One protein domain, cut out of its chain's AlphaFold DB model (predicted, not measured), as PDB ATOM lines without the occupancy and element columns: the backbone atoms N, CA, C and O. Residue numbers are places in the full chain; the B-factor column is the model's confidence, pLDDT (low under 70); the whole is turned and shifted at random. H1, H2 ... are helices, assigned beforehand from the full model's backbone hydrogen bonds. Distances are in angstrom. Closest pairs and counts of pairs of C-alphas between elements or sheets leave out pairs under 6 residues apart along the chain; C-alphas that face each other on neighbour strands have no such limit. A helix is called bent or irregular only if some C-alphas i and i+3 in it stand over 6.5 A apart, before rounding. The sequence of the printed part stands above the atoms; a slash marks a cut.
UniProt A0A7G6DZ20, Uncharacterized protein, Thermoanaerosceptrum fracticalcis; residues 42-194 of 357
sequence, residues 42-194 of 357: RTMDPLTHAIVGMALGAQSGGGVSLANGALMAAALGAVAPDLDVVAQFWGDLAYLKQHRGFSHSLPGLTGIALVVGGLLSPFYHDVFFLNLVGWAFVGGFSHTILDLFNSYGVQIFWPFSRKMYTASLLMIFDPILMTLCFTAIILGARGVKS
ATOM      1  N   ARG A  42     -42.536  -1.864  54.330       61.16
ATOM      2  CA  ARG A  42     -42.554  -2.544  53.019       61.16
ATOM      3  C   ARG A  42     -43.462  -1.869  51.994       61.16
ATOM      4  O   ARG A  42     -43.158  -1.910  50.809       61.16
ATOM      5  N   THR A  43     -44.575  -1.282  52.427       57.78
ATOM      6  CA  THR A  43     -45.520  -0.609  51.518       57.78
ATOM      7  C   THR A  43     -45.140   0.843  51.247       57.78
ATOM      8  O   THR A  43     -45.431   1.359  50.167       57.78
ATOM      9  N   MET A  44     -44.470   1.504  52.195       61.06
ATOM     10  CA  MET A  44     -44.117   2.917  52.078       61.06
ATOM     11  C   MET A  44     -42.951   3.190  51.124       61.06
ATOM     12  O   MET A  44     -42.974   4.249  50.494       61.06
ATOM     13  N   ASP A  45     -41.979   2.282  50.976       74.00
ATOM     14  CA  ASP A  45     -40.813   2.502  50.094       74.00
ATOM     15  C   ASP A  45     -41.242   2.615  48.615       74.00
ATOM     16  O   ASP A  45     -41.103   3.698  48.030       74.00
ATOM     17  N   PRO A  46     -41.919   1.606  48.020       83.31
ATOM     18  CA  PRO A  46     -42.285   1.669  46.605       83.31
ATOM     19  C   PRO A  46     -43.280   2.798  46.307       83.31
ATOM     20  O   PRO A  46     -43.222   3.428  45.250       83.31
ATOM     21  N   LEU A  47     -44.181   3.096  47.252       87.38
ATOM     22  CA  LEU A  47     -45.151   4.184  47.117       87.38
ATOM     23  C   LEU A  47     -44.474   5.561  47.122       87.38
ATOM     24  O   LEU A  47     -44.822   6.423  46.311       87.38
ATOM     25  N   THR A  48     -43.505   5.771  48.014       90.38
ATOM     26  CA  THR A  48     -42.724   7.015  48.074       90.38
ATOM     27  C   THR A  48     -41.997   7.237  46.753       90.38
ATOM     28  O   THR A  48     -42.094   8.317  46.166       90.38
ATOM     29  N   HIS A  49     -41.349   6.197  46.227       94.00
ATOM     30  CA  HIS A  49     -40.652   6.276  44.948       94.00
ATOM     31  C   HIS A  49     -41.597   6.507  43.764       94.00
ATOM     32  O   HIS A  49     -41.298   7.349  42.915       94.00
ATOM     33  N   ALA A  50     -42.773   5.872  43.740       94.38
ATOM     34  CA  ALA A  50     -43.798   6.151  42.733       94.38
ATOM     35  C   ALA A  50     -44.221   7.630  42.744       94.38
ATOM     36  O   ALA A  50     -44.316   8.262  41.690       94.38
ATOM     37  N   ILE A  51     -44.438   8.206  43.932       96.19
ATOM     38  CA  ILE A  51     -44.828   9.615  44.095       96.19
ATOM     39  C   ILE A  51     -43.712  10.558  43.635       96.19
ATOM     40  O   ILE A  51     -43.990  11.548  42.957       96.19
ATOM     41  N   VAL A  52     -42.452  10.239  43.930       97.31
ATOM     42  CA  VAL A  52     -41.295  10.999  43.431       97.31
ATOM     43  C   VAL A  52     -41.210  10.921  41.904       97.31
ATOM     44  O   VAL A  52     -41.070  11.955  41.248       97.31
ATOM     45  N   GLY A  53     -41.363   9.725  41.328       97.12
ATOM     46  CA  GLY A  53     -41.387   9.519  39.879       97.12
ATOM     47  C   GLY A  53     -42.505  10.309  39.197       97.12
ATOM     48  O   GLY A  53     -42.253  11.009  38.217       97.12
ATOM     49  N   MET A  54     -43.719  10.298  39.760       96.88
ATOM     50  CA  MET A  54     -44.836  11.122  39.281       96.88
ATOM     51  C   MET A  54     -44.546  12.623  39.394       96.88
ATOM     52  O   MET A  54     -44.853  13.370  38.468       96.88
ATOM     53  N   ALA A  55     -43.941  13.077  40.495       97.12
ATOM     54  CA  ALA A  55     -43.586  14.483  40.688       97.12
ATOM     55  C   ALA A  55     -42.556  14.974  39.662       97.12
ATOM     56  O   ALA A  55     -42.675  16.095  39.167       97.12
ATOM     57  N   LEU A  56     -41.575  14.138  39.307       96.94
ATOM     58  CA  LEU A  56     -40.620  14.427  38.235       96.94
ATOM     59  C   LEU A  56     -41.301  14.388  36.863       96.94
ATOM     60  O   LEU A  56     -41.156  15.322  36.075       96.94
ATOM     61  N   GLY A  57     -42.095  13.349  36.611       96.00
ATOM     62  CA  GLY A  57     -42.853  13.165  35.378       96.00
ATOM     63  C   GLY A  57     -43.836  14.301  35.090       96.00
ATOM     64  O   GLY A  57     -43.973  14.718  33.942       96.00
ATOM     65  N   ALA A  58     -44.452  14.887  36.120       95.19
ATOM     66  CA  ALA A  58     -45.330  16.051  35.997       95.19
ATOM     67  C   ALA A  58     -44.625  17.284  35.393       95.19
ATOM     68  O   ALA A  58     -45.281  18.147  34.808       95.19
ATOM     69  N   GLN A  59     -43.290  17.350  35.462       93.44
ATOM     70  CA  GLN A  59     -42.502  18.439  34.875       93.44
ATOM     71  C   GLN A  59     -42.240  18.264  33.373       93.44
ATOM     72  O   GLN A  59     -41.822  19.221  32.707       93.44
ATOM     73  N   SER A  60     -42.520  17.082  32.814       91.69
ATOM     74  CA  SER A  60     -42.370  16.801  31.381       91.69
ATOM     75  C   SER A  60     -43.303  17.653  30.504       91.69
ATOM     76  O   SER A  60     -42.946  18.012  29.381       91.69
ATOM     77  N   GLY A  61     -44.442  18.098  31.045       83.50
ATOM     78  CA  GLY A  61     -45.562  18.656  30.275       83.50
ATOM     79  C   GLY A  61     -46.646  17.597  30.050       83.50
ATOM     80  O   GLY A  61     -46.529  16.504  30.578       83.50
ATOM     81  N   GLY A  62     -47.728  17.903  29.327       81.06
ATOM     82  CA  GLY A  62     -48.780  16.911  29.016       81.06
ATOM     83  C   GLY A  62     -49.784  16.600  30.141       81.06
ATOM     84  O   GLY A  62     -50.634  15.731  29.973       81.06
ATOM     85  N   GLY A  63     -49.721  17.322  31.269       85.19
ATOM     86  CA  GLY A  63     -50.641  17.178  32.404       85.19
ATOM     87  C   GLY A  63     -50.394  15.928  33.260       85.19
ATOM     88  O   GLY A  63     -49.653  15.021  32.885       85.19
ATOM     89  N   VAL A  64     -51.017  15.877  34.440       92.19
ATOM     90  CA  VAL A  64     -50.981  14.693  35.316       92.19
ATOM     91  C   VAL A  64     -52.094  13.742  34.887       92.19
ATOM     92  O   VAL A  64     -53.235  13.868  35.326       92.19
ATOM     93  N   SER A  65     -51.776  12.838  33.962       92.44
ATOM     94  CA  SER A  65     -52.728  11.901  33.359       92.44
ATOM     95  C   SER A  65     -52.034  10.602  32.961       92.44
ATOM     96  O   SER A  65     -50.858  10.615  32.607       92.44
ATOM     97  N   LEU A  66     -52.780   9.495  32.932       93.62
ATOM     98  CA  LEU A  66     -52.303   8.226  32.369       93.62
ATOM     99  C   LEU A  66     -51.996   8.339  30.868       93.62
ATOM    100  O   LEU A  66     -51.184   7.579  30.358       93.62
ATOM    101  N   ALA A  67     -52.591   9.304  30.159       93.19
ATOM    102  CA  ALA A  67     -52.262   9.579  28.758       93.19
ATOM    103  C   ALA A  67     -50.864  10.209  28.584       93.19
ATOM    104  O   ALA A  67     -50.317  10.219  27.484       93.19
ATOM    105  N   ASN A  68     -50.264  10.722  29.661       94.88
ATOM    106  CA  ASN A  68     -48.923  11.283  29.627       94.88
ATOM    107  C   ASN A  68     -47.870  10.170  29.752       94.88
ATOM    108  O   ASN A  68     -47.478   9.780  30.855       94.88
ATOM    109  N   GLY A  69     -47.378   9.691  28.607       96.19
ATOM    110  CA  GLY A  69     -46.373   8.627  28.549       96.19
ATOM    111  C   GLY A  69     -45.070   8.953  29.288       96.19
ATOM    112  O   GLY A  69     -44.484   8.066  29.901       96.19
ATOM    113  N   ALA A  70     -44.638  10.220  29.310       96.06
ATOM    114  CA  ALA A  70     -43.447  10.641  30.052       96.06
ATOM    115  C   ALA A  70     -43.645  10.533  31.571       96.06
ATOM    116  O   ALA A  70     -42.761  10.051  32.283       96.06
ATOM    117  N   LEU A  71     -44.821  10.922  32.071       96.81
ATOM    118  CA  LEU A  71     -45.174  10.747  33.480       96.81
ATOM    119  C   LEU A  71     -45.231   9.270  33.861       96.81
ATOM    120  O   LEU A  71     -44.654   8.885  34.878       96.81
ATOM    121  N   MET A  72     -45.885   8.448  33.041       97.56
ATOM    122  CA  MET A  72     -46.000   7.011  33.294       97.56
ATOM    123  C   MET A  72     -44.642   6.316  33.261       97.56
ATOM    124  O   MET A  72     -44.349   5.510  34.144       97.56
ATOM    125  N   ALA A  73     -43.781   6.684  32.312       97.81
ATOM    126  CA  ALA A  73     -42.410   6.204  32.260       97.81
ATOM    127  C   ALA A  73     -41.631   6.571  33.529       97.81
ATOM    128  O   ALA A  73     -41.024   5.691  34.134       97.81
ATOM    129  N   ALA A  74     -41.696   7.826  33.984       98.06
ATOM    130  CA  ALA A  74     -41.014   8.261  35.205       98.06
ATOM    131  C   ALA A  74     -41.536   7.561  36.469       98.06
ATOM    132  O   ALA A  74     -40.741   7.138  37.306       98.06
ATOM    133  N   ALA A  75     -42.854   7.401  36.606       96.94
ATOM    134  CA  ALA A  75     -43.462   6.726  37.749       96.94
ATOM    135  C   ALA A  75     -43.089   5.236  37.801       96.94
ATOM    136  O   ALA A  75     -42.619   4.753  38.829       96.94
ATOM    137  N   LEU A  76     -43.238   4.516  36.685       96.62
ATOM    138  CA  LEU A  76     -42.910   3.090  36.610       96.62
ATOM    139  C   LEU A  76     -41.406   2.847  36.717       96.62
ATOM    140  O   LEU A  76     -40.982   1.933  37.419       96.62
ATOM    141  N   GLY A  77     -40.597   3.701  36.089       97.06
ATOM    142  CA  GLY A  77     -39.146   3.672  36.223       97.06
ATOM    143  C   GLY A  77     -38.682   3.882  37.664       97.06
ATOM    144  O   GLY A  77     -37.717   3.251  38.073       97.06
ATOM    145  N   ALA A  78     -39.378   4.705  38.456       96.44
ATOM    146  CA  ALA A  78     -39.058   4.914  39.870       96.44
ATOM    147  C   ALA A  78     -39.434   3.727  40.773       96.44
ATOM    148  O   ALA A  78     -38.803   3.534  41.807       96.44
ATOM    149  N   VAL A  79     -40.431   2.923  40.395       93.75
ATOM    150  CA  VAL A  79     -40.836   1.715  41.142       93.75
ATOM    151  C   VAL A  79     -40.017   0.490  40.730       93.75
ATOM    152  O   VAL A  79     -39.777  -0.403  41.536       93.75
ATOM    153  N   ALA A  80     -39.572   0.437  39.475       92.19
ATOM    154  CA  ALA A  80     -38.940  -0.742  38.900       92.19
ATOM    155  C   ALA A  80     -37.681  -1.268  39.632       92.19
ATOM    156  O   ALA A  80     -37.526  -2.488  39.659       92.19
ATOM    157  N   PRO A  81     -36.803  -0.444  40.245       87.00
ATOM    158  CA  PRO A  81     -35.658  -0.950  41.006       87.00
ATOM    159  C   PRO A  81     -36.043  -1.907  42.145       87.00
ATOM    160  O   PRO A  81     -35.371  -2.923  42.324       87.00
ATOM    161  N   ASP A  82     -37.155  -1.640  42.837       82.94
ATOM    162  CA  ASP A  82     -37.683  -2.464  43.938       82.94
ATOM    163  C   ASP A  82     -38.421  -3.722  43.466       82.94
ATOM    164  O   ASP A  82     -38.686  -4.636  44.253       82.94
ATOM    165  N   LEU A  83     -38.728  -3.832  42.167       77.44
ATOM    166  CA  LEU A  83     -39.225  -5.088  41.600       77.44
ATOM    167  C   LEU A  83     -38.156  -6.192  41.626       77.44
ATOM    168  O   LEU A  83     -38.451  -7.333  41.271       77.44
ATOM    169  N   ASP A  84     -36.944  -5.908  42.117       66.25
ATOM    170  CA  ASP A  84     -35.985  -6.936  42.519       66.25
ATOM    171  C   ASP A  84     -36.527  -7.890  43.599       66.25
ATOM    172  O   ASP A  84     -36.008  -8.998  43.725       66.25
ATOM    173  N   VAL A  85     -37.645  -7.564  44.263       59.31
ATOM    174  CA  VAL A  85     -38.435  -8.521  45.059       59.31
ATOM    175  C   VAL A  85     -38.863  -9.757  44.264       59.31
ATOM    176  O   VAL A  85     -39.012 -10.830  44.838       59.31
ATOM    177  N   VAL A  86     -38.983  -9.675  42.936       59.88
ATOM    178  CA  VAL A  86     -39.237 -10.849  42.082       59.88
ATOM    179  C   VAL A  86     -38.075 -11.851  42.171       59.88
ATOM    180  O   VAL A  86     -38.292 -13.055  42.061       59.88
ATOM    181  N   ALA A  87     -36.850 -11.414  42.488       61.06
ATOM    182  CA  ALA A  87     -35.743 -12.328  42.775       61.06
ATOM    183  C   ALA A  87     -36.024 -13.242  43.987       61.06
ATOM    184  O   ALA A  87     -35.420 -14.308  44.094       61.06
ATOM    185  N   GLN A  88     -36.973 -12.876  44.862       62.47
ATOM    186  CA  GLN A  88     -37.420 -13.704  45.985       62.47
ATOM    187  C   GLN A  88     -38.054 -15.029  45.519       62.47
ATOM    188  O   GLN A  88     -37.998 -16.007  46.263       62.47
ATOM    189  N   PHE A  89     -38.563 -15.120  44.280       62.69
ATOM    190  CA  PHE A  89     -39.028 -16.391  43.702       62.69
ATOM    191  C   PHE A  89     -37.916 -17.446  43.594       62.69
ATOM    192  O   PHE A  89     -38.199 -18.636  43.688       62.69
ATOM    193  N   TRP A  90     -36.655 -17.027  43.445       62.72
ATOM    194  CA  TRP A  90     -35.487 -17.920  43.420       62.72
ATOM    195  C   TRP A  90     -34.840 -18.105  44.802       62.72
ATOM    196  O   TRP A  90     -33.738 -18.643  44.912       62.72
ATOM    197  N   GLY A  91     -35.527 -17.672  45.862       65.94
ATOM    198  CA  GLY A  91     -35.116 -17.809  47.254       65.94
ATOM    199  C   GLY A  91     -34.742 -16.479  47.907       65.94
ATOM    200  O   GLY A  91     -34.172 -15.578  47.289       65.94
ATOM    201  N   ASP A  92     -35.010 -16.374  49.209       65.25
ATOM    202  CA  ASP A  92     -34.730 -15.175  50.008       65.25
ATOM    203  C   ASP A  92     -33.242 -14.776  49.977       65.25
ATOM    204  O   ASP A  92     -32.910 -13.592  50.006       65.25
ATOM    205  N   LEU A  93     -32.326 -15.743  49.855       63.34
ATOM    206  CA  LEU A  93     -30.892 -15.472  49.735       63.34
ATOM    207  C   LEU A  93     -30.524 -14.824  48.390       63.34
ATOM    208  O   LEU A  93     -29.624 -13.984  48.350       63.34
ATOM    209  N   ALA A  94     -31.204 -15.191  47.298       64.38
ATOM    210  CA  ALA A  94     -31.000 -14.574  45.987       64.38
ATOM    211  C   ALA A  94     -31.480 -13.117  45.999       64.38
ATOM    212  O   ALA A  94     -30.743 -12.228  45.568       64.38
ATOM    213  N   TYR A  95     -32.653 -12.871  46.594       64.69
ATOM    214  CA  TYR A  95     -33.159 -11.525  46.849       64.69
ATOM    215  C   TYR A  95     -32.166 -10.697  47.671       64.69
ATOM    216  O   TYR A  95     -31.710  -9.655  47.215       64.69
ATOM    217  N   LEU A  96     -31.740 -11.180  48.840       63.44
ATOM    218  CA  LEU A  96     -30.872 -10.404  49.731       63.44
ATOM    219  C   LEU A  96     -29.476 -10.124  49.151       63.44
ATOM    220  O   LEU A  96     -28.884  -9.095  49.466       63.44
ATOM    221  N   LYS A  97     -28.937 -11.019  48.311       66.19
ATOM    222  CA  LYS A  97     -27.649 -10.797  47.628       66.19
ATOM    223  C   LYS A  97     -27.723  -9.694  46.573       66.19
ATOM    224  O   LYS A  97     -26.697  -9.080  46.278       66.19
ATOM    225  N   GLN A  98     -28.899  -9.495  45.984       67.44
ATOM    226  CA  GLN A  98     -29.096  -8.607  44.844       67.44
ATOM    227  C   GLN A  98     -29.796  -7.298  45.206       67.44
ATOM    228  O   GLN A  98     -29.615  -6.310  44.492       67.44
ATOM    229  N   HIS A  99     -30.558  -7.283  46.300       70.62
ATOM    230  CA  HIS A  99     -31.361  -6.145  46.718       70.62
ATOM    231  C   HIS A  99     -30.487  -4.897  46.889       70.62
ATOM    232  O   HIS A  99     -29.471  -4.927  47.593       70.62
ATOM    233  N   ARG A 100     -30.854  -3.810  46.195       74.88
ATOM    234  CA  ARG A 100     -30.088  -2.540  46.134       74.88
ATOM    235  C   ARG A 100     -28.672  -2.654  45.542       74.88
ATOM    236  O   ARG A 100     -27.825  -1.769  45.714       74.88
ATOM    237  N   GLY A 101     -28.419  -3.757  44.839       81.19
ATOM    238  CA  GLY A 101     -27.208  -4.057  44.086       81.19
ATOM    239  C   GLY A 101     -27.348  -3.656  42.618       81.19
ATOM    240  O   GLY A 101     -27.350  -2.477  42.273       81.19
ATOM    241  N   PHE A 102     -27.489  -4.651  41.744       85.50
ATOM    242  CA  PHE A 102     -27.637  -4.466  40.295       85.50
ATOM    243  C   PHE A 102     -28.745  -3.485  39.897       85.50
ATOM    244  O   PHE A 102     -28.480  -2.576  39.113       85.50
ATOM    245  N   SER A 103     -29.957  -3.652  40.436       87.44
ATOM    246  CA  SER A 103     -31.153  -2.869  40.078       87.44
ATOM    247  C   SER A 103     -30.985  -1.368  40.342       87.44
ATOM    248  O   SER A 103     -31.606  -0.553  39.670       87.44
ATOM    249  N   HIS A 104     -30.096  -1.010  41.270       90.56
ATOM    250  CA  HIS A 104     -29.810   0.361  41.704       90.56
ATOM    251  C   HIS A 104     -28.463   0.884  41.168       90.56
ATOM    252  O   HIS A 104     -27.959   1.923  41.589       90.56
ATOM    253  N   SER A 105     -27.832   0.149  40.252       92.44
ATOM    254  CA  SER A 105     -26.583   0.553  39.603       92.44
ATOM    255  C   SER A 105     -26.854   1.314  38.310       92.44
ATOM    256  O   SER A 105     -27.865   1.073  37.657       92.44
ATOM    257  N   LEU A 106     -25.945   2.195  37.879       92.12
ATOM    258  CA  LEU A 106     -26.126   2.931  36.615       92.12
ATOM    259  C   LEU A 106     -26.386   2.011  35.397       92.12
ATOM    260  O   LEU A 106     -27.319   2.295  34.637       92.12
ATOM    261  N   PRO A 107     -25.651   0.893  35.208       93.62
ATOM    262  CA  PRO A 107     -25.961  -0.056  34.138       93.62
ATOM    263  C   PRO A 107     -27.327  -0.732  34.317       93.62
ATOM    264  O   PRO A 107     -28.079  -0.852  33.351       93.62
ATOM    265  N   GLY A 108     -27.673  -1.138  35.543       92.69
ATOM    266  CA  GLY A 108     -28.957  -1.781  35.833       92.69
ATOM    267  C   GLY A 108     -30.148  -0.855  35.599       92.69
ATOM    268  O   GLY A 108     -31.096  -1.248  34.927       92.69
ATOM    269  N   LEU A 109     -30.059   0.401  36.042       95.38
ATOM    270  CA  LEU A 109     -31.059   1.439  35.780       95.38
ATOM    271  C   LEU A 109     -31.251   1.688  34.284       95.38
ATOM    272  O   LEU A 109     -32.377   1.868  33.835       95.38
ATOM    273  N   THR A 110     -30.166   1.666  33.506       96.00
ATOM    274  CA  THR A 110     -30.243   1.799  32.044       96.00
ATOM    275  C   THR A 110     -31.008   0.624  31.431       96.00
ATOM    276  O   THR A 110     -31.914   0.835  30.626       96.00
ATOM    277  N   GLY A 111     -30.701  -0.608  31.848       95.38
ATOM    278  CA  GLY A 111     -31.428  -1.803  31.409       95.38
ATOM    279  C   GLY A 111     -32.910  -1.767  31.793       95.38
ATOM    280  O   GLY A 111     -33.771  -2.001  30.947       95.38
ATOM    281  N   ILE A 112     -33.216  -1.398  33.037       94.69
ATOM    282  CA  ILE A 112     -34.590  -1.228  33.530       94.69
ATOM    283  C   ILE A 112     -35.331  -0.164  32.713       94.69
ATOM    284  O   ILE A 112     -36.457  -0.400  32.283       94.69
ATOM    285  N   ALA A 113     -34.704   0.982  32.446       97.50
ATOM    286  CA  ALA A 113     -35.308   2.056  31.666       97.50
ATOM    287  C   ALA A 113     -35.622   1.636  30.222       97.50
ATOM    288  O   ALA A 113     -36.678   1.994  29.701       97.50
ATOM    289  N   LEU A 114     -34.746   0.844  29.592       97.88
ATOM    290  CA  LEU A 114     -34.992   0.263  28.267       97.88
ATOM    291  C   LEU A 114     -36.189  -0.693  28.284       97.88
ATOM    292  O   LEU A 114     -37.037  -0.617  27.396       97.88
ATOM    293  N   VAL A 115     -36.289  -1.553  29.304       96.94
ATOM    294  CA  VAL A 115     -37.423  -2.475  29.469       96.94
ATOM    295  C   VAL A 115     -38.722  -1.702  29.695       96.94
ATOM    296  O   VAL A 115     -39.693  -1.932  28.978       96.94
ATOM    297  N   VAL A 116     -38.744  -0.747  30.630       97.12
ATOM    298  CA  VAL A 116     -39.929   0.079  30.912       97.12
ATOM    299  C   VAL A 116     -40.349   0.863  29.668       97.12
ATOM    300  O   VAL A 116     -41.513   0.809  29.279       97.12
ATOM    301  N   GLY A 117     -39.416   1.537  28.990       97.19
ATOM    302  CA  GLY A 117     -39.710   2.246  27.744       97.19
ATOM    303  C   GLY A 117     -40.233   1.316  26.644       97.19
ATOM    304  O   GLY A 117     -41.173   1.673  25.936       97.19
ATOM    305  N   GLY A 118     -39.681   0.103  26.539       97.38
ATOM    306  CA  GLY A 118     -40.110  -0.914  25.576       97.38
ATOM    307  C   GLY A 118     -41.536  -1.386  25.829       97.38
ATOM    308  O   GLY A 118     -42.332  -1.426  24.895       97.38
ATOM    309  N   LEU A 119     -41.877  -1.648  27.094       97.06
ATOM    310  CA  LEU A 119     -43.223  -2.045  27.521       97.06
ATOM    311  C   LEU A 119     -44.256  -0.927  27.341       97.06
ATOM    312  O   LEU A 119     -45.423  -1.222  27.098       97.06
ATOM    313  N   LEU A 120     -43.849   0.340  27.447       97.25
ATOM    314  CA  LEU A 120     -44.742   1.486  27.258       97.25
ATOM    315  C   LEU A 120     -44.922   1.880  25.790       97.25
ATOM    316  O   LEU A 120     -45.973   2.409  25.435       97.25
ATOM    317  N   SER A 121     -43.944   1.613  24.923       97.00
ATOM    318  CA  SER A 121     -43.994   2.039  23.517       97.00
ATOM    319  C   SER A 121     -45.260   1.619  22.737       97.00
ATOM    320  O   SER A 121     -45.743   2.439  21.955       97.00
ATOM    321  N   PRO A 122     -45.888   0.443  22.971       96.69
ATOM    322  CA  PRO A 122     -47.137   0.065  22.307       96.69
ATOM    323  C   PRO A 122     -48.373   0.830  22.798       96.69
ATOM    324  O   PRO A 122     -49.416   0.744  22.167       96.69
ATOM    325  N   PHE A 123     -48.295   1.543  23.924       96.44
ATOM    326  CA  PHE A 123     -49.416   2.315  24.480       96.44
ATOM    327  C   PHE A 123     -49.300   3.817  24.189       96.44
ATOM    328  O   PHE A 123     -50.280   4.547  24.314       96.44
ATOM    329  N   TYR A 124     -48.110   4.281  23.790       95.69
ATOM    330  CA  TYR A 124     -47.801   5.689  23.527       95.69
ATOM    331  C   TYR A 124     -47.097   5.848  22.176       95.69
ATOM    332  O   TYR A 124     -45.964   6.321  22.111       95.69
ATOM    333  N   HIS A 125     -47.773   5.447  21.094       90.69
ATOM    334  CA  HIS A 125     -47.214   5.430  19.735       90.69
ATOM    335  C   HIS A 125     -46.681   6.789  19.255       90.69
ATOM    336  O   HIS A 125     -45.709   6.835  18.505       90.69
ATOM    337  N   ASP A 126     -47.280   7.887  19.720       90.19
ATOM    338  CA  ASP A 126     -46.889   9.252  19.345       90.19
ATOM    339  C   ASP A 126     -45.682   9.780  20.141       90.19
ATOM    340  O   ASP A 126     -45.177  10.875  19.879       90.19
ATOM    341  N   VAL A 127     -45.202   9.026  21.137       92.75
ATOM    342  CA  VAL A 127     -44.056   9.412  21.961       92.75
ATOM    343  C   VAL A 127     -42.810   8.694  21.463       92.75
ATOM    344  O   VAL A 127     -42.733   7.470  21.439       92.75
ATOM    345  N   PHE A 128     -41.781   9.472  21.124       95.19
ATOM    346  CA  PHE A 128     -40.488   8.922  20.735       95.19
ATOM    347  C   PHE A 128     -39.943   7.966  21.810       95.19
ATOM    348  O   PHE A 128     -39.847   8.333  22.982       95.19
ATOM    349  N   PHE A 129     -39.541   6.758  21.407       96.81
ATOM    350  CA  PHE A 129     -39.092   5.697  22.316       96.81
ATOM    351  C   PHE A 129     -38.026   6.167  23.318       96.81
ATOM    352  O   PHE A 129     -38.151   5.908  24.515       96.81
ATOM    353  N   LEU A 130     -37.018   6.927  22.870       97.12
ATOM    354  CA  LEU A 130     -35.967   7.413  23.773       97.12
ATOM    355  C   LEU A 130     -36.477   8.434  24.798       97.12
ATOM    356  O   LEU A 130     -35.860   8.568  25.850       97.12
ATOM    357  N   ASN A 131     -37.602   9.113  24.551       96.44
ATOM    358  CA  ASN A 131     -38.223   9.961  25.568       96.44
ATOM    359  C   ASN A 131     -38.830   9.108  26.688       96.44
ATOM    360  O   ASN A 131     -38.649   9.441  27.858       96.44
ATOM    361  N   LEU A 132     -39.498   7.995  26.356       97.81
ATOM    362  CA  LEU A 132     -40.006   7.050  27.360       97.81
ATOM    363  C   LEU A 132     -38.849   6.444  28.163       97.81
ATOM    364  O   LEU A 132     -38.878   6.462  29.390       97.81
ATOM    365  N   VAL A 133     -37.793   5.985  27.487       98.25
ATOM    366  CA  VAL A 133     -36.587   5.460  28.151       98.25
ATOM    367  C   VAL A 133     -35.934   6.529  29.031       98.25
ATOM    368  O   VAL A 133     -35.593   6.255  30.177       98.25
ATOM    369  N   GLY A 134     -35.796   7.760  28.536       98.25
ATOM    370  CA  GLY A 134     -35.195   8.866  29.280       98.25
ATOM    371  C   GLY A 134     -35.958   9.191  30.564       98.25
ATOM    372  O   GLY A 134     -35.348   9.306  31.627       98.25
ATOM    373  N   TRP A 135     -37.288   9.271  30.503       97.94
ATOM    374  CA  TRP A 135     -38.106   9.512  31.694       97.94
ATOM    375  C   TRP A 135     -38.121   8.324  32.654       97.94
ATOM    376  O   TRP A 135     -38.035   8.539  33.863       97.94
ATOM    377  N   ALA A 136     -38.134   7.087  32.149       98.25
ATOM    378  CA  ALA A 136     -37.973   5.900  32.988       98.25
ATOM    379  C   ALA A 136     -36.619   5.885  33.711       98.25
ATOM    380  O   ALA A 136     -36.565   5.599  34.909       98.25
ATOM    381  N   PHE A 137     -35.543   6.271  33.021       98.19
ATOM    382  CA  PHE A 137     -34.223   6.420  33.628       98.19
ATOM    383  C   PHE A 137     -34.216   7.514  34.697       98.19
ATOM    384  O   PHE A 137     -33.707   7.278  35.785       98.19
ATOM    385  N   VAL A 138     -34.819   8.681  34.441       97.94
ATOM    386  CA  VAL A 138     -34.958   9.749  35.450       97.94
ATOM    387  C   VAL A 138     -35.704   9.244  36.688       97.94
ATOM    388  O   VAL A 138     -35.262   9.502  37.808       97.94
ATOM    389  N   GLY A 139     -36.781   8.480  36.496       97.75
ATOM    390  CA  GLY A 139     -37.514   7.815  37.572       97.75
ATOM    391  C   GLY A 139     -36.622   6.892  38.403       97.75
ATOM    392  O   GLY A 139     -36.446   7.116  39.602       97.75
ATOM    393  N   GLY A 140     -35.996   5.898  37.771       97.00
ATOM    394  CA  GLY A 140     -35.143   4.924  38.468       97.00
ATOM    395  C   GLY A 140     -33.875   5.538  39.072       97.00
ATOM    396  O   GLY A 140     -33.423   5.150  40.151       97.00
ATOM    397  N   PHE A 141     -33.319   6.564  38.432       97.00
ATOM    398  CA  PHE A 141     -32.199   7.321  38.976       97.00
ATOM    399  C   PHE A 141     -32.616   8.115  40.215       97.00
ATOM    400  O   PHE A 141     -31.890   8.113  41.209       97.00
ATOM    401  N   SER A 142     -33.802   8.733  40.207       96.69
ATOM    402  CA  SER A 142     -34.329   9.423  41.389       96.69
ATOM    403  C   SER A 142     -34.518   8.477  42.571       96.69
ATOM    404  O   SER A 142     -34.136   8.832  43.685       96.69
ATOM    405  N   HIS A 143     -35.002   7.256  42.314       95.06
ATOM    406  CA  HIS A 143     -35.074   6.189  43.305       95.06
ATOM    407  C   HIS A 143     -33.698   5.964  43.934       95.06
ATOM    408  O   HIS A 143     -33.514   6.230  45.118       95.06
ATOM    409  N   THR A 144     -32.705   5.593  43.121       94.44
ATOM    410  CA  THR A 144     -31.345   5.277  43.589       94.44
ATOM    411  C   THR A 144     -30.695   6.436  44.345       94.44
ATOM    412  O   THR A 144     -29.973   6.216  45.316       94.44
ATOM    413  N   ILE A 145     -30.936   7.683  43.930       94.88
ATOM    414  CA  ILE A 145     -30.398   8.866  44.609       94.88
ATOM    415  C   ILE A 145     -31.033   9.065  45.988       94.88
ATOM    416  O   ILE A 145     -30.313   9.333  46.950       94.88
ATOM    417  N   LEU A 146     -32.353   8.929  46.119       94.56
ATOM    418  CA  LEU A 146     -33.010   9.005  47.430       94.56
ATOM    419  C   LEU A 146     -32.508   7.907  48.364       94.56
ATOM    420  O   LEU A 146     -32.224   8.151  49.539       94.56
ATOM    421  N   ASP A 147     -32.301   6.732  47.793       91.69
ATOM    422  CA  ASP A 147     -31.800   5.562  48.480       91.69
ATOM    423  C   ASP A 147     -30.322   5.714  48.898       91.69
ATOM    424  O   ASP A 147     -29.923   5.359  50.005       91.69
ATOM    425  N   LEU A 148     -29.505   6.401  48.096       93.31
ATOM    426  CA  LEU A 148     -28.160   6.845  48.477       93.31
ATOM    427  C   LEU A 148     -28.189   7.831  49.660       93.31
ATOM    428  O   LEU A 148     -27.274   7.842  50.492       93.31
ATOM    429  N   PHE A 149     -29.222   8.670  49.753       94.75
ATOM    430  CA  PHE A 149     -29.384   9.623  50.850       94.75
ATOM    431  C   PHE A 149     -29.981   9.015  52.125       94.75
ATOM    432  O   PHE A 149     -29.892   9.660  53.175       94.75
ATOM    433  N   ASN A 150     -30.518   7.796  52.091       91.69
ATOM    434  CA  ASN A 150     -30.993   7.087  53.280       91.69
ATOM    435  C   ASN A 150     -29.828   6.419  54.054       91.69
ATOM    436  O   ASN A 150     -28.659   6.593  53.701       91.69
ATOM    437  N   SER A 151     -30.115   5.676  55.136       88.81
ATOM    438  CA  SER A 151     -29.079   5.000  55.954       88.81
ATOM    439  C   SER A 151     -28.792   3.540  55.559       88.81
ATOM    440  O   SER A 151     -27.851   2.940  56.090       88.81
ATOM    441  N   TYR A 152     -29.578   2.955  54.651       84.62
ATOM    442  CA  TYR A 152     -29.311   1.630  54.084       84.62
ATOM    443  C   TYR A 152     -28.185   1.683  53.054       84.62
ATOM    444  O   TYR A 152     -27.202   0.951  53.199       84.62
ATOM    445  N   GLY A 153     -28.291   2.615  52.105       86.31
ATOM    446  CA  GLY A 153     -27.345   2.807  51.014       86.31
ATOM    447  C   GLY A 153     -27.554   1.879  49.815       86.31
ATOM    448  O   GLY A 153     -28.377   0.967  49.852       86.31
ATOM    449  N   VAL A 154     -26.774   2.126  48.758       90.12
ATOM    450  CA  VAL A 154     -26.870   1.449  47.448       90.12
ATOM    451  C   VAL A 154     -25.500   1.120  46.850       90.12
ATOM    452  O   VAL A 154     -24.505   1.797  47.139       90.12
ATOM    453  N   GLN A 155     -25.444   0.126  45.956       89.75
ATOM    454  CA  GLN A 155     -24.247  -0.217  45.167       89.75
ATOM    455  C   GLN A 155     -24.241   0.482  43.794       89.75
ATOM    456  O   GLN A 155     -24.198  -0.159  42.746       89.75
ATOM    457  N   ILE A 156     -24.240   1.818  43.786       91.31
ATOM    458  CA  ILE A 156     -24.385   2.618  42.551       91.31
ATOM    459  C   ILE A 156     -23.331   2.318  41.460       91.31
ATOM    460  O   ILE A 156     -23.610   2.468  40.270       91.31
ATOM    461  N   PHE A 157     -22.134   1.858  41.853       90.62
ATOM    462  CA  PHE A 157     -21.011   1.535  40.957       90.62
ATOM    463  C   PHE A 157     -20.881   0.042  40.615       90.62
ATOM    464  O   PHE A 157     -19.840  -0.386  40.106       90.62
ATOM    465  N   TRP A 158     -21.892  -0.777  40.903       89.44
ATOM    466  CA  TRP A 158     -21.922  -2.154  40.413       89.44
ATOM    467  C   TRP A 158     -21.906  -2.155  38.864       89.44
ATOM    468  O   TRP A 158     -22.536  -1.284  38.258       89.44
ATOM    469  N   PRO A 159     -21.187  -3.073  38.184       90.50
ATOM    470  CA  PRO A 159     -20.466  -4.237  38.715       90.50
ATOM    471  C   PRO A 159     -19.016  -3.965  39.145       90.50
ATOM    472  O   PRO A 159     -18.375  -4.861  39.689       90.50
ATOM    473  N   PHE A 160     -18.489  -2.756  38.936       91.19
ATOM    474  CA  PHE A 160     -17.086  -2.431  39.224       91.19
ATOM    475  C   PHE A 160     -16.769  -2.409  40.725       91.19
ATOM    476  O   PHE A 160     -15.655  -2.725  41.135       91.19
ATOM    477  N   SER A 161     -17.746  -2.048  41.565       86.94
ATOM    478  CA  SER A 161     -17.614  -2.075  43.022       86.94
ATOM    479  C   SER A 161     -18.904  -2.531  43.695       86.94
ATOM    480  O   SER A 161     -19.980  -2.023  43.396       86.94
ATOM    481  N   ARG A 162     -18.783  -3.442  44.669       84.88
ATOM    482  CA  ARG A 162     -19.891  -3.897  45.536       84.88
ATOM    483  C   ARG A 162     -20.009  -3.091  46.835       84.88
ATOM    484  O   ARG A 162     -20.699  -3.496  47.765       84.88
ATOM    485  N   LYS A 163     -19.288  -1.971  46.949       84.88
ATOM    486  CA  LYS A 163     -19.327  -1.127  48.145       84.88
ATOM    487  C   LYS A 163     -20.687  -0.432  48.249       84.88
ATOM    488  O   LYS A 163     -21.107   0.229  47.305       84.88
ATOM    489  N   MET A 164     -21.322  -0.537  49.415       86.12
ATOM    490  CA  MET A 164     -22.523   0.228  49.754       86.12
ATOM    491  C   MET A 164     -22.160   1.683  50.060       86.12
ATOM    492  O   MET A 164     -21.321   1.955  50.928       86.12
ATOM    493  N   TYR A 165     -22.805   2.617  49.368       90.00
ATOM    494  CA  TYR A 165     -22.668   4.051  49.604       90.00
ATOM    495  C   TYR A 165     -23.928   4.590  50.278       90.00
ATOM    496  O   TYR A 165     -25.036   4.261  49.877       90.00
ATOM    497  N   THR A 166     -23.752   5.429  51.299       91.94
ATOM    498  CA  THR A 166     -24.839   6.094  52.031       91.94
ATOM    499  C   THR A 166     -24.378   7.469  52.506       91.94
ATOM    500  O   THR A 166     -23.258   7.621  53.010       91.94
ATOM    501  N   ALA A 167     -25.240   8.475  52.373       93.38
ATOM    502  CA  ALA A 167     -25.040   9.798  52.962       93.38
ATOM    503  C   ALA A 167     -25.741   9.950  54.326       93.38
ATOM    504  O   ALA A 167     -25.347  10.812  55.120       93.38
ATOM    505  N   SER A 168     -26.736   9.098  54.614       93.50
ATOM    506  CA  SER A 168     -27.518   9.086  55.858       93.50
ATOM    507  C   SER A 168     -28.086  10.470  56.209       93.50
ATOM    508  O   SER A 168     -27.816  11.004  57.284       93.50
ATOM    509  N   LEU A 169     -28.819  11.088  55.280       95.50
ATOM    510  CA  LEU A 169     -29.448  12.408  55.430       95.50
ATOM    511  C   LEU A 169     -30.977  12.328  55.510       95.50
ATOM    512  O   LEU A 169     -31.588  13.061  56.295       95.50
ATOM    513  N   LEU A 170     -31.589  11.452  54.716       94.38
ATOM    514  CA  LEU A 170     -33.038  11.298  54.618       94.38
ATOM    515  C   LEU A 170     -33.539  10.141  55.478       94.38
ATOM    516  O   LEU A 170     -32.856   9.131  55.668       94.38
ATOM    517  N   MET A 171     -34.742  10.323  56.015       90.62
ATOM    518  CA  MET A 171     -35.502   9.249  56.653       90.62
ATOM    519  C   MET A 171     -36.032   8.305  55.565       90.62
ATOM    520  O   MET A 171     -36.133   8.719  54.414       90.62
ATOM    521  N   ILE A 172     -36.382   7.064  55.925       82.75
ATOM    522  CA  ILE A 172     -37.016   6.121  54.980       82.75
ATOM    523  C   ILE A 172     -38.283   6.759  54.395       82.75
ATOM    524  O   ILE A 172     -38.444   6.843  53.187       82.75
ATOM    525  N   PHE A 173     -39.130   7.310  55.267       86.50
ATOM    526  CA  PHE A 173     -40.241   8.166  54.876       86.50
ATOM    527  C   PHE A 173     -39.947   9.607  55.300       86.50
ATOM    528  O   PHE A 173     -39.889   9.908  56.495       86.50
ATOM    529  N   ASP A 174     -39.741  10.506  54.335       92.31
ATOM    530  CA  ASP A 174     -39.433  11.915  54.597       92.31
ATOM    531  C   ASP A 174     -40.643  12.823  54.282       92.31
ATOM    532  O   ASP A 174     -40.961  13.049  53.113       92.31
ATOM    533  N   PRO A 175     -41.331  13.388  55.295       92.44
ATOM    534  CA  PRO A 175     -42.558  14.149  55.085       92.44
ATOM    535  C   PRO A 175     -42.329  15.465  54.326       92.44
ATOM    536  O   PRO A 175     -43.254  15.960  53.677       92.44
ATOM    537  N   ILE A 176     -41.120  16.041  54.370       95.38
ATOM    538  CA  ILE A 176     -40.802  17.261  53.615       95.38
ATOM    539  C   ILE A 176     -40.669  16.913  52.136       95.38
ATOM    540  O   ILE A 176     -41.288  17.583  51.308       95.38
ATOM    541  N   LEU A 177     -39.938  15.841  51.807       95.62
ATOM    542  CA  LEU A 177     -39.867  15.332  50.434       95.62
ATOM    543  C   LEU A 177     -41.269  15.038  49.884       95.62
ATOM    544  O   LEU A 177     -41.614  15.532  48.813       95.62
ATOM    545  N   MET A 178     -42.101  14.325  50.649       95.88
ATOM    546  CA  MET A 178     -43.475  14.018  50.237       95.88
ATOM    547  C   MET A 178     -44.293  15.277  49.970       95.88
ATOM    548  O   MET A 178     -44.971  15.369  48.948       95.88
ATOM    549  N   THR A 179     -44.190  16.282  50.839       96.75
ATOM    550  CA  THR A 179     -44.895  17.559  50.657       96.75
ATOM    551  C   THR A 179     -44.454  18.273  49.375       96.75
ATOM    552  O   THR A 179     -45.299  18.775  48.627       96.75
ATOM    553  N   LEU A 180     -43.149  18.297  49.084       97.56
ATOM    554  CA  LEU A 180     -42.615  18.884  47.850       97.56
ATOM    555  C   LEU A 180     -43.116  18.128  46.611       97.56
ATOM    556  O   LEU A 180     -43.564  18.761  45.655       97.56
ATOM    557  N   CYS A 181     -43.111  16.793  46.645       97.31
ATOM    558  CA  CYS A 181     -43.603  15.959  45.549       97.31
ATOM    559  C   CYS A 181     -45.106  16.142  45.307       97.31
ATOM    560  O   CYS A 181     -45.509  16.373  44.168       97.31
ATOM    561  N   PHE A 182     -45.938  16.126  46.353       97.25
ATOM    562  CA  PHE A 182     -47.373  16.389  46.207       97.25
ATOM    563  C   PHE A 182     -47.641  17.786  45.653       97.25
ATOM    564  O   PHE A 182     -48.483  17.946  44.770       97.25
ATOM    565  N   THR A 183     -46.888  18.791  46.103       96.94
ATOM    566  CA  THR A 183     -46.994  20.154  45.565       96.94
ATOM    567  C   THR A 183     -46.641  20.188  44.077       96.94
ATOM    568  O   THR A 183     -47.378  20.788  43.294       96.94
ATOM    569  N   ALA A 184     -45.570  19.502  43.662       96.44
ATOM    570  CA  ALA A 184     -45.174  19.411  42.256       96.44
ATOM    571  C   ALA A 184     -46.261  18.749  41.397       96.44
ATOM    572  O   ALA A 184     -46.599  19.270  40.336       96.44
ATOM    573  N   ILE A 185     -46.859  17.655  41.880       96.44
ATOM    574  CA  ILE A 185     -47.953  16.954  41.193       96.44
ATOM    575  C   ILE A 185     -49.187  17.859  41.081       96.44
ATOM    576  O   ILE A 185     -49.758  17.986  40.001       96.44
ATOM    577  N   ILE A 186     -49.583  18.538  42.161       96.19
ATOM    578  CA  ILE A 186     -50.743  19.445  42.166       96.19
ATOM    579  C   ILE A 186     -50.541  20.614  41.192       96.19
ATOM    580  O   ILE A 186     -51.468  20.988  40.472       96.19
ATOM    581  N   LEU A 187     -49.343  21.203  41.152       94.94
ATOM    582  CA  LEU A 187     -49.015  22.268  40.201       94.94
ATOM    583  C   LEU A 187     -48.979  21.741  38.762       94.94
ATOM    584  O   LEU A 187     -49.572  22.360  37.879       94.94
ATOM    585  N   GLY A 188     -48.385  20.569  38.538       94.25
ATOM    586  CA  GLY A 188     -48.359  19.915  37.231       94.25
ATOM    587  C   GLY A 188     -49.754  19.552  36.715       94.25
ATOM    588  O   GLY A 188     -50.028  19.708  35.526       94.25
ATOM    589  N   ALA A 189     -50.678  19.166  37.599       93.44
ATOM    590  CA  ALA A 189     -52.082  18.932  37.255       93.44
ATOM    591  C   ALA A 189     -52.793  20.216  36.786       93.44
ATOM    592  O   ALA A 189     -53.741  20.151  36.010       93.44
ATOM    593  N   ARG A 190     -52.301  21.388  37.210       92.81
ATOM    594  CA  ARG A 190     -52.734  22.711  36.729       92.81
ATOM    595  C   ARG A 190     -51.913  23.217  35.536       92.81
ATOM    596  O   ARG A 190     -52.031  24.382  35.172       92.81
ATOM    597  N   GLY A 191     -51.058  22.376  34.952       90.88
ATOM    598  CA  GLY A 191     -50.179  22.735  33.834       90.88
ATOM    599  C   GLY A 191     -48.967  23.589  34.223       90.88
ATOM    600  O   GLY A 191     -48.258  24.078  33.345       90.88
ATOM    601  N   VAL A 192     -48.701  23.773  35.520       93.12
ATOM    602  CA  VAL A 192     -47.606  24.612  36.017       93.12
ATOM    603  C   VAL A 192     -46.366  23.760  36.277       93.12
ATOM    604  O   VAL A 192     -46.325  22.968  37.219       93.12
ATOM    605  N   LYS A 193     -45.317  23.975  35.478       93.38
ATOM    606  CA  LYS A 193     -43.992  23.395  35.732       93.38
ATOM    607  C   LYS A 193     -43.347  24.076  36.937       93.38
ATOM    608  O   LYS A 193     -43.337  25.302  37.040       93.38
ATOM    609  N   SER A 194     -42.780  23.287  37.843       94.56
ATOM    610  CA  SER A 194     -42.272  23.775  39.136       94.56
ATOM    611  C   SER A 194     -40.841  23.302  39.456       94.56
ATOM    612  O   SER A 194     -40.599  22.749  40.530       94.56
TER     613      SER A 194
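This is residues 42 to 194 of the 357 residues of an uncharacterized protein of Thermoanaerosceptrum fracticalcis (UniProt A0A7G6DZ20). H5 runs through the middle of this helical domain, with H1, H2a and H4 packed round it and H6 packed on H1. The bent helix H2 turns away with its second arm, H2b, which folds back with the short H3 into a small hairpin head at one end. The printed part has 153 residues with six named helices, H1 to H6 in order along the chain, and no named strand; its class is all helix. It is compact, with a radius of gyration of the C-alphas of 15.3 A and spans of 44 by 35 by 26 A.

H1 holds residues 42 to 60, 29.0 A long, and begins at C-alpha 42 at (-42.554, -2.544, 53.019). It is neither bent nor irregular, but only just: C-alphas 43 and 46 are 6.3 A apart. H2, residues 69 to 90, was assigned as one helix by its hydrogen bonds but is bent, with C-alphas 78 and 81 6.9 A apart. Its arms are H2a, residues 69 to 78, 14.0 A, and H2b, residues 81 to 90, 17.1 A. H3 holds residues 92 to 98, 10.1 A; H4 residues 106 to 120, 20.9 A; H5 residues 129 to 149, 30.4 A. H6, residues 175 to 189, 20.8 A, ends at C-alpha 189 at (-52.082, 18.932, 37.255).

H2a, H4 and H5 form an up and down bundle, each running against the one before it. H2a touches H5 at Ala 78 and Gly 139, their closest C-alphas, 4.0 A apart, at a shallow tilt of 32 degrees, only just short of steep. H4 and H5 are a hairpin at a steep tilt of 44 degrees; the C-alphas of Gly 117 and Val 133 come closest, 4.5 A. H1 and H2a are a hairpin too, closest at the C-alphas of Gly 57 and Leu 71, 3.9 A. H1 touches H6, closest at the C-alphas of Ala 55 and Ile 185, 5.0 A, while H4 and H6 are apart. H2b and H3 are a hairpin, closest at the C-alphas of Gln 88 and Tyr 95, 4.9 A. Every O i to N i+4 pair is within hydrogen-bond range in H2a, H3, H4, H5 and H6; H1 has 11 of 15, and H2b 0 of 6 but 7 of 7 O i to N i+3 pairs.

The two C-alphas farthest apart, of Leu 93 and Arg 190, are 45.9 A apart. The printed part has no cut. The link from H5 to H6, residues 150 to 174, is long. Residues 42 to 44 and 84 to 98 have pLDDT under 70; the mean of the printed part is 89.4.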